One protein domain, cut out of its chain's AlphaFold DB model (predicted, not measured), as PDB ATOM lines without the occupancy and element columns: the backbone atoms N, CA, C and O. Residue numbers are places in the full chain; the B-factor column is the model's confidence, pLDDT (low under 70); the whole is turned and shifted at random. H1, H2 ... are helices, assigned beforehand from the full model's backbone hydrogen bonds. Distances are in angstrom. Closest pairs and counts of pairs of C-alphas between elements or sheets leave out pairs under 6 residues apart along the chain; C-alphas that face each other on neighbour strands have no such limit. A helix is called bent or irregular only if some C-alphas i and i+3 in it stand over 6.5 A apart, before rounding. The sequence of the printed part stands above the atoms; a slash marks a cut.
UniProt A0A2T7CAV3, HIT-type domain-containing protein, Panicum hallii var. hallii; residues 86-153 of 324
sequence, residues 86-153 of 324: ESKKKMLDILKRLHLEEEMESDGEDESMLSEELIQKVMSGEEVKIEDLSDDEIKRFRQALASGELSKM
ATOM      1  N   GLU A  86      -8.988  12.686 119.422       69.19
ATOM      2  CA  GLU A  86      -8.998  13.720 118.386       69.19
ATOM      3  C   GLU A  86      -7.656  13.924 117.669       69.19
ATOM      4  O   GLU A  86      -7.640  14.142 116.460       69.19
ATOM      5  N   SER A  87      -6.534  13.898 118.385       70.81
ATOM      6  CA  SER A  87      -5.193  14.049 117.812       70.81
ATOM      7  C   SER A  87      -4.790  12.820 116.993       70.81
ATOM      8  O   SER A  87      -4.324  12.976 115.863       70.81
ATOM      9  N   LYS A  88      -5.097  11.610 117.484       71.38
ATOM     10  CA  LYS A  88      -4.967  10.361 116.714       71.38
ATOM     11  C   LYS A  88      -5.836  10.402 115.462       71.38
ATOM     12  O   LYS A  88      -5.361  10.100 114.375       71.38
ATOM     13  N   LYS A  89      -7.081  10.871 115.579       77.00
ATOM     14  CA  LYS A  89      -8.000  11.025 114.444       77.00
ATOM     15  C   LYS A  89      -7.520  12.057 113.421       77.00
ATOM     16  O   LYS A  89      -7.659  11.821 112.228       77.00
ATOM     17  N   LYS A  90      -6.941  13.178 113.863       81.44
ATOM     18  CA  LYS A  90      -6.331  14.182 112.973       81.44
ATOM     19  C   LYS A  90      -5.119  13.614 112.239       81.44
ATOM     20  O   LYS A  90      -4.969  13.867 111.054       81.44
ATOM     21  N   MET A  91      -4.285  12.831 112.916       76.75
ATOM     22  CA  MET A  91      -3.135  12.173 112.297       76.75
ATOM     23  C   MET A  91      -3.562  11.064 111.321       76.75
ATOM     24  O   MET A  91      -3.029  11.020 110.219       76.75
ATOM     25  N   LEU A  92      -4.588  10.265 111.651       74.62
ATOM     26  CA  LEU A  92      -5.225   9.330 110.711       74.62
ATOM     27  C   LEU A  92      -5.745  10.057 109.467       74.62
ATOM     28  O   LEU A  92      -5.543   9.590 108.355       74.62
ATOM     29  N   ASP A  93      -6.398  11.206 109.646       80.50
ATOM     30  CA  ASP A  93      -6.906  12.015 108.534       80.50
ATOM     31  C   ASP A  93      -5.772  12.584 107.665       80.50
ATOM     32  O   ASP A  93      -5.900  12.638 106.447       80.50
ATOM     33  N   ILE A  94      -4.639  12.958 108.269       82.94
ATOM     34  CA  ILE A  94      -3.441  13.404 107.542       82.94
ATOM     35  C   ILE A  94      -2.830  12.252 106.738       82.94
ATOM     36  O   ILE A  94      -2.569  12.435 105.554       82.94
ATOM     37  N   LEU A  95      -2.634  11.077 107.344       76.31
ATOM     38  CA  LEU A  95      -2.077   9.904 106.659       76.31
ATOM     39  C   LEU A  95      -2.978   9.452 105.508       76.31
ATOM     40  O   LEU A  95      -2.495   9.248 104.403       76.31
ATOM     41  N   LYS A  96      -4.296   9.388 105.736       76.56
ATOM     42  CA  LYS A  96      -5.275   9.095 104.681       76.56
ATOM     43  C   LYS A  96      -5.245  10.123 103.561       76.56
ATOM     44  O   LYS A  96      -5.357   9.751 102.403       76.56
ATOM     45  N   ARG A  97      -5.113  11.411 103.887       80.88
ATOM     46  CA  ARG A  97      -5.066  12.477 102.883       80.88
ATOM     47  C   ARG A  97      -3.812  12.397 102.026       80.88
ATOM     48  O   ARG A  97      -3.948  12.439 100.815       80.88
ATOM     49  N   LEU A  98      -2.636  12.261 102.639       73.81
ATOM     50  CA  LEU A  98      -1.378  12.074 101.906       73.81
ATOM     51  C   LEU A  98      -1.470  10.858 100.993       73.81
ATOM     52  O   LEU A  98      -1.087  10.912  99.832       73.81
ATOM     53  N   HIS A  99      -2.067   9.792 101.518       66.75
ATOM     54  CA  HIS A  99      -2.230   8.576 100.768       66.75
ATOM     55  C   HIS A  99      -3.159   8.747  99.542       66.75
ATOM     56  O   HIS A  99      -2.805   8.340  98.439       66.75
ATOM     57  N   LEU A 100      -4.294   9.433  99.706       66.31
ATOM     58  CA  LEU A 100      -5.207   9.785  98.608       66.31
ATOM     59  C   LEU A 100      -4.593  10.793  97.613       66.31
ATOM     60  O   LEU A 100      -4.934  10.781  96.432       66.31
ATOM     61  N   GLU A 101      -3.725  11.695  98.076       66.25
ATOM     62  CA  GLU A 101      -3.026  12.667  97.224       66.25
ATOM     63  C   GLU A 101      -1.999  11.974  96.311       66.25
ATOM     64  O   GLU A 101      -1.929  12.302  95.128       66.25
ATOM     65  N   GLU A 102      -1.275  10.969  96.813       60.19
ATOM     66  CA  GLU A 102      -0.353  10.148  96.015       60.19
ATOM     67  C   GLU A 102      -1.080   9.256  94.989       60.19
ATOM     68  O   GLU A 102      -0.597   9.086  93.869       60.19
ATOM     69  N   GLU A 103      -2.275   8.746  95.316       55.84
ATOM     70  CA  GLU A 103      -3.131   8.016  94.362       55.84
ATOM     71  C   GLU A 103      -3.571   8.890  93.174       55.84
ATOM     72  O   GLU A 103      -3.707   8.396  92.057       55.84
ATOM     73  N   MET A 104      -3.779  10.197  93.379       53.81
ATOM     74  CA  MET A 104      -4.213  11.116  92.318       53.81
ATOM     75  C   MET A 104      -3.086  11.547  91.365       53.81
ATOM     76  O   MET A 104      -3.376  12.018  90.262       53.81
ATOM     77  N   GLU A 105      -1.818  11.407  91.761       54.31
ATOM     78  CA  GLU A 105      -0.657  11.702  90.904       54.31
ATOM     79  C   GLU A 105      -0.238  10.512  90.019       54.31
ATOM     80  O   GLU A 105       0.516  10.692  89.058       54.31
ATOM     81  N   SER A 106      -0.770   9.311  90.276       46.94
ATOM     82  CA  SER A 106      -0.528   8.099  89.489       46.94
ATOM     83  C   SER A 106      -1.757   7.756  88.634       46.94
ATOM     84  O   SER A 106      -2.747   7.243  89.139       46.94
ATOM     85  N   ASP A 107      -1.704   7.996  87.316       48.53
ATOM     86  CA  ASP A 107      -2.759   7.657  86.324       48.53
ATOM     87  C   ASP A 107      -2.870   6.133  86.051       48.53
ATOM     88  O   ASP A 107      -3.041   5.681  84.920       48.53
ATOM     89  N   GLY A 108      -2.696   5.315  87.091       46.50
ATOM     90  CA  GLY A 108      -2.829   3.865  87.060       46.50
ATOM     91  C   GLY A 108      -3.898   3.425  88.050       46.50
ATOM     92  O   GLY A 108      -3.870   3.825  89.208       46.50
ATOM     93  N   GLU A 109      -4.839   2.605  87.585       50.41
ATOM     94  CA  GLU A 109      -5.813   1.900  88.421       50.41
ATOM     95  C   GLU A 109      -5.078   0.941  89.376       50.41
ATOM     96  O   GLU A 109      -4.936  -0.234  89.062       50.41
ATOM     97  N   ASP A 110      -4.571   1.416  90.512       46.81
ATOM     98  CA  ASP A 110      -3.966   0.547  91.522       46.81
ATOM     99  C   ASP A 110      -4.311   1.042  92.932       46.81
ATOM    100  O   ASP A 110      -4.094   2.196  93.288       46.81
ATOM    101  N   GLU A 111      -4.885   0.124  93.709       54.34
ATOM    102  CA  GLU A 111      -5.470   0.289  95.043       54.34
ATOM    103  C   GLU A 111      -4.555   0.976  96.066       54.34
ATOM    104  O   GLU A 111      -3.334   0.968  95.927       54.34
ATOM    105  N   SER A 112      -5.126   1.483  97.154       55.41
ATOM    106  CA  SER A 112      -4.420   2.095  98.284       55.41
ATOM    107  C   SER A 112      -3.039   1.508  98.606       55.41
ATOM    108  O   SER A 112      -2.909   0.309  98.835       55.41
ATOM    109  N   MET A 113      -1.998   2.349  98.617       62.59
ATOM    110  CA  MET A 113      -0.604   2.115  99.043       62.59
ATOM    111  C   MET A 113      -0.518   1.302 100.332       62.59
ATOM    112  O   MET A 113       0.337   0.424 100.407       62.59
ATOM    113  N   LEU A 114      -1.400   1.574 101.303       70.44
ATOM    114  CA  LEU A 114      -1.553   0.810 102.540       70.44
ATOM    115  C   LEU A 114      -3.038   0.686 102.896       70.44
ATOM    116  O   LEU A 114      -3.799   1.652 102.812       70.44
ATOM    117  N   SER A 115      -3.435  -0.490 103.355       77.38
ATOM    118  CA  SER A 115      -4.768  -0.786 103.854       77.38
ATOM    119  C   SER A 115      -5.071   0.013 105.121       77.38
ATOM    120  O   SER A 115      -4.212   0.283 105.965       77.38
ATOM    121  N   GLU A 116      -6.340   0.392 105.287       77.00
ATOM    122  CA  GLU A 116      -6.763   1.167 106.456       77.00
ATOM    123  C   GLU A 116      -6.547   0.400 107.778       77.00
ATOM    124  O   GLU A 116      -6.271   1.015 108.810       77.00
ATOM    125  N   GLU A 117      -6.609  -0.933 107.736       78.56
ATOM    126  CA  GLU A 117      -6.304  -1.816 108.866       78.56
ATOM    127  C   GLU A 117      -4.838  -1.686 109.307       78.56
ATOM    128  O   GLU A 117      -4.564  -1.495 110.495       78.56
ATOM    129  N   LEU A 118      -3.901  -1.673 108.357       80.62
ATOM    130  CA  LEU A 118      -2.477  -1.509 108.634       80.62
ATOM    131  C   LEU A 118      -2.157  -0.122 109.200       80.62
ATOM    132  O   LEU A 118      -1.410  -0.001 110.172       80.62
ATOM    133  N   ILE A 119      -2.770   0.931 108.649       80.88
ATOM    134  CA  ILE A 119      -2.609   2.305 109.149       80.88
ATOM    135  C   ILE A 119      -3.085   2.401 110.606       80.88
ATOM    136  O   ILE A 119      -2.410   2.995 111.450       80.88
ATOM    137  N   GLN A 120      -4.231   1.794 110.931       79.75
ATOM    138  CA  GLN A 120      -4.731   1.750 112.306       79.75
ATOM    139  C   GLN A 120      -3.805   0.954 113.232       79.75
ATOM    140  O   GLN A 120      -3.554   1.397 114.355       79.75
ATOM    141  N   LYS A 121      -3.259  -0.170 112.756       82.38
ATOM    142  CA  LYS A 121      -2.317  -1.006 113.505       82.38
ATOM    143  C   LYS A 121      -1.038  -0.240 113.860       82.38
ATOM    144  O   LYS A 121      -0.704  -0.139 115.041       82.38
ATOM    145  N   VAL A 122      -0.414   0.421 112.880       82.69
ATOM    146  CA  VAL A 122       0.767   1.283 113.087       82.69
ATOM    147  C   VAL A 122       0.474   2.385 114.108       82.69
ATOM    148  O   VAL A 122       1.244   2.609 115.038       82.69
ATOM    149  N   MET A 123      -0.674   3.052 113.987       73.25
ATOM    150  CA  MET A 123      -1.062   4.133 114.899       73.25
ATOM    151  C   MET A 123      -1.401   3.673 116.320       73.25
ATOM    152  O   MET A 123      -1.324   4.467 117.262       73.25
ATOM    153  N   SER A 124      -1.779   2.407 116.489       80.62
ATOM    154  CA  SER A 124      -1.961   1.798 117.807       80.62
ATOM    155  C   SER A 124      -0.632   1.460 118.497       80.62
ATOM    156  O   SER A 124      -0.633   1.175 119.696       80.62
ATOM    157  N   GLY A 125       0.491   1.562 117.773       75.00
ATOM    158  CA  GLY A 125       1.826   1.207 118.251       75.00
ATOM    159  C   GLY A 125       2.072  -0.302 118.283       75.00
ATOM    160  O   GLY A 125       2.954  -0.755 119.007       75.00
ATOM    161  N   GLU A 126       1.271  -1.083 117.555       78.94
ATOM    162  CA  GLU A 126       1.467  -2.523 117.433       78.94
ATOM    163  C   GLU A 126       2.548  -2.832 116.386       78.94
ATOM    164  O   GLU A 126       2.675  -2.142 115.372       78.94
ATOM    165  N   GLU A 127       3.334  -3.879 116.639       77.81
ATOM    166  CA  GLU A 127       4.348  -4.368 115.708       77.81
ATOM    167  C   GLU A 127       3.679  -4.918 114.438       77.81
ATOM    168  O   GLU A 127       2.817  -5.800 114.500       77.81
ATOM    169  N   VAL A 128       4.074  -4.380 113.283       80.62
ATOM    170  CA  VAL A 128       3.598  -4.821 111.969       80.62
ATOM    171  C   VAL A 128       4.539  -5.887 111.435       80.62
ATOM    172  O   VAL A 128       5.733  -5.641 111.264       80.62
ATOM    173  N   LYS A 129       3.997  -7.066 111.143       81.75
ATOM    174  CA  LYS A 129       4.735  -8.177 110.552       81.75
ATOM    175  C   LYS A 129       4.406  -8.320 109.076       81.75
ATOM    176  O   LYS A 129       3.409  -7.797 108.587       81.75
ATOM    177  N   ILE A 130       5.240  -9.066 108.356       80.62
ATOM    178  CA  ILE A 130       5.028  -9.285 106.923       80.62
ATOM    179  C   ILE A 130       3.724 -10.042 106.637       80.62
ATOM    180  O   ILE A 130       3.144  -9.874 105.572       80.62
ATOM    181  N   GLU A 131       3.253 -10.854 107.586       82.69
ATOM    182  CA  GLU A 131       1.994 -11.594 107.476       82.69
ATOM    183  C   GLU A 131       0.750 -10.715 107.662       82.69
ATOM    184  O   GLU A 131      -0.350 -11.162 107.347       82.69
ATOM    185  N   ASP A 132       0.913  -9.490 108.171       81.56
ATOM    186  CA  ASP A 132      -0.179  -8.525 108.328       81.56
ATOM    187  C   ASP A 132      -0.459  -7.737 107.038       81.56
ATOM    188  O   ASP A 132      -1.443  -7.004 106.967       81.56
ATOM    189  N   LEU A 133       0.417  -7.866 106.038       82.81
ATOM    190  CA  LEU A 133       0.315  -7.171 104.760       82.81
ATOM    191  C   LEU A 133      -0.561  -7.962 103.779       82.81
ATOM    192  O   LEU A 133      -0.509  -9.193 103.722       82.81
ATOM    193  N   SER A 134      -1.322  -7.252 102.951       84.62
ATOM    194  CA  SER A 134      -2.042  -7.834 101.816       84.62
ATOM    195  C   SER A 134      -1.077  -8.309 100.720       84.62
ATOM    196  O   SER A 134       0.073  -7.871 100.634       84.62
ATOM    197  N   ASP A 135      -1.538  -9.193  99.829       84.25
ATOM    198  CA  ASP A 135      -0.706  -9.700  98.725       84.25
ATOM    199  C   ASP A 135      -0.175  -8.567  97.821       84.25
ATOM    200  O   ASP A 135       0.971  -8.617  97.356       84.25
ATOM    201  N   ASP A 136      -0.979  -7.521  97.611       82.62
ATOM    202  CA  ASP A 136      -0.608  -6.353  96.810       82.62
ATOM    203  C   ASP A 136       0.404  -5.455  97.535       82.62
ATOM    204  O   ASP A 136       1.374  -4.994  96.923       82.62
ATOM    205  N   GLU A 137       0.263  -5.281  98.851       83.19
ATOM    206  CA  GLU A 137       1.242  -4.578  99.688       83.19
ATOM    207  C   GLU A 137       2.586  -5.317  99.715       83.19
ATOM    208  O   GLU A 137       3.637  -4.708  99.500       83.19
ATOM    209  N   ILE A 138       2.575  -6.645  99.885       85.00
ATOM    210  CA  ILE A 138       3.784  -7.481  99.840       85.00
ATOM    211  C   ILE A 138       4.468  -7.352  98.477       85.00
ATOM    212  O   ILE A 138       5.698  -7.271  98.395       85.00
ATOM    213  N   LYS A 139       3.698  -7.333  97.384       85.25
ATOM    214  CA  LYS A 139       4.236  -7.177  96.030       85.25
ATOM    215  C   LYS A 139       4.918  -5.820  95.851       85.25
ATOM    216  O   LYS A 139       6.036  -5.781  95.335       85.25
ATOM    217  N   ARG A 140       4.294  -4.733  96.312       82.19
ATOM    218  CA  ARG A 140       4.875  -3.380  96.272       82.19
ATOM    219  C   ARG A 140       6.116  -3.271  97.142       82.19
ATOM    220  O   ARG A 140       7.137  -2.772  96.679       82.19
ATOM    221  N   PHE A 141       6.075  -3.827  98.349       84.12
ATOM    222  CA  PHE A 141       7.231  -3.900  99.236       84.12
ATOM    223  C   PHE A 141       8.404  -4.632  98.570       84.12
ATOM    224  O   PHE A 141       9.522  -4.121  98.529       84.12
ATOM    225  N   ARG A 142       8.155  -5.792  97.946       82.19
ATOM    226  CA  ARG A 142       9.175  -6.533  97.181       82.19
ATOM    227  C   ARG A 142       9.696  -5.751  95.975       82.19
ATOM    228  O   ARG A 142      10.880  -5.847  95.666       82.19
ATOM    229  N   GLN A 143       8.846  -4.981  95.302       83.69
ATOM    230  CA  GLN A 143       9.262  -4.105  94.208       83.69
ATOM    231  C   GLN A 143      10.158  -2.963  94.706       83.69
ATOM    232  O   GLN A 143      11.175  -2.688  94.074       83.69
ATOM    233  N   ALA A 144       9.838  -2.357  95.852       81.69
ATOM    234  CA  ALA A 144      10.653  -1.327  96.496       81.69
ATOM    235  C   ALA A 144      11.991  -1.879  97.036       81.69
ATOM    236  O   ALA A 144      13.022  -1.201  96.997       81.69
ATOM    237  N   LEU A 145      12.009  -3.140  97.489       80.31
ATOM    238  CA  LEU A 145      13.248  -3.866  97.788       80.31
ATOM    239  C   LEU A 145      14.096  -4.056  96.522       80.31
ATOM    240  O   LEU A 145      15.298  -3.800  96.541       80.31
ATOM    241  N   ALA A 146      13.478  -4.480  95.416       78.50
ATOM    242  CA  ALA A 146      14.173  -4.713  94.151       78.50
ATOM    243  C   ALA A 146      14.672  -3.419  93.487       78.50
ATOM    244  O   ALA A 146      15.705  -3.436  92.822       78.50
ATOM    245  N   SER A 147      13.970  -2.297  93.675       81.31
ATOM    246  CA  SER A 147      14.392  -0.983  93.177       81.31
ATOM    247  C   SER A 147      15.536  -0.368  93.992       81.31
ATOM    248  O   SER A 147      16.139   0.611  93.548       81.31
ATOM    249  N   GLY A 148      15.848  -0.922  95.171       75.56
ATOM    250  CA  GLY A 148      16.848  -0.366  96.086       75.56
ATOM    251  C   GLY A 148      16.409   0.954  96.728       75.56
ATOM    252  O   GLY A 148      17.239   1.730  97.197       75.56
ATOM    253  N   GLU A 149      15.111   1.249  96.739       79.12
ATOM    254  CA  GLU A 149      14.579   2.438  97.407       79.12
ATOM    255  C   GLU A 149      14.689   2.300  98.928       79.12
ATOM    256  O   GLU A 149      15.192   3.196  99.610       79.12
ATOM    257  N   LEU A 150      14.327   1.120  99.441       75.88
ATOM    258  CA  LEU A 150      14.365   0.809 100.870       75.88
ATOM    259  C   LEU A 150      15.794   0.679 101.415       75.88
ATOM    260  O   LEU A 150      16.018   0.909 102.602       75.88
ATOM    261  N   SER A 151      16.785   0.374 100.569       74.94
ATOM    262  CA  SER A 151      18.174   0.211 101.020       74.94
ATOM    263  C   SER A 151      18.781   1.514 101.544       74.94
ATOM    264  O   SER A 151      19.712   1.473 102.335       74.94
ATOM    265  N   LYS A 152      18.258   2.675 101.127       77.56
ATOM    266  CA  LYS A 152      18.711   3.991 101.609       77.56
ATOM    267  C   LYS A 152      18.197   4.330 103.006       77.56
ATOM    268  O   LYS A 152      18.726   5.241 103.632       77.56
ATOM    269  N   MET A 153      17.152   3.641 103.460       78.81
ATOM    270  CA  MET A 153      16.548   3.856 104.776       78.81
ATOM    271  C   MET A 153      17.159   2.964 105.855       78.81
ATOM    272  O   MET A 153      16.975   3.230 107.038       78.81
TER     273      MET A 153
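What this domain is: This is residues 86 to 153 of the 324 residues of the protein "HIT-type domain-containing protein" of Panicum hallii var. hallii (UniProt A0A2T7CAV3). One long helix, H1, with the shorter H2 folded back over its first part at a slant, makes an open helical hairpin, and H3 lies off to one side of this hairpin, touching neither helix. Irregular stretches join the helices, and residues 104 to 109 and 143 to 148 stick out, the latter including the last residues of H3. The printed part has 68 residues with three named helices, in the order H1, H2, H3, and no named strand, and its class is all helix. It is only just compact, close to loose, with a radius of gyration of the C-alphas of 13.1 A, and spans 38 by 30 by 24 A.

How they stand to each other: H1, residues 86 to 105, is the longest helix. It touches H2, residues 116 to 124, with residues 88 to 92 alone. Their closest C-alphas are those of Lys 88 and Met 123, 7.6 A apart, and 4 pairs of C-alphas are within 8 A. Their lines stand at a steep tilt of 40 degrees, they run opposite ways, and the two form a helical hairpin. Their centres are 12.2 A apart. H3, residues 135 to 146, is apart from H1, with no C-alpha of the one within 8 A of the other. H3 is also apart from H2, which it follows in the chain. In H1, H2 and H3, every pair of O i and N i+4 is within hydrogen-bond range.

Where its parts are: H1 has 20 residues, Glu 86 to Glu 105, and measures 28.8 A from first to last C-alpha. It begins with C-alpha 86 at (-8.998, 13.720, 118.386) and ends with C-alpha 105 at (-0.657, 11.702, 90.904). H2 has 9 residues, Glu 116 to Ser 124, and measures 12.3 A. H3 has 12 residues, Asp 135 to Ala 146, and measures 16.3 A. Its last C-alpha, 146, is at (14.173, -4.713, 94.151).

The domain as a whole: The two C-alphas farthest apart are those of Glu 86 and Ala 146, 38.3 A. The first and last printed C-alphas, of Glu 86 and Met 153, are 30.6 A apart. Without the stretches that stand free, residues 104 to 109 and 143 to 148, the body has 56 residues and spans 34 by 26 by 24 A. The printed part has no cut. The links from H1 to H2 and from H2 to H3 are short, with 10 residues each. The mean pLDDT of the printed part is 74.0, and confidence is low, under 70, at residue 86 and at residues 99 to 113.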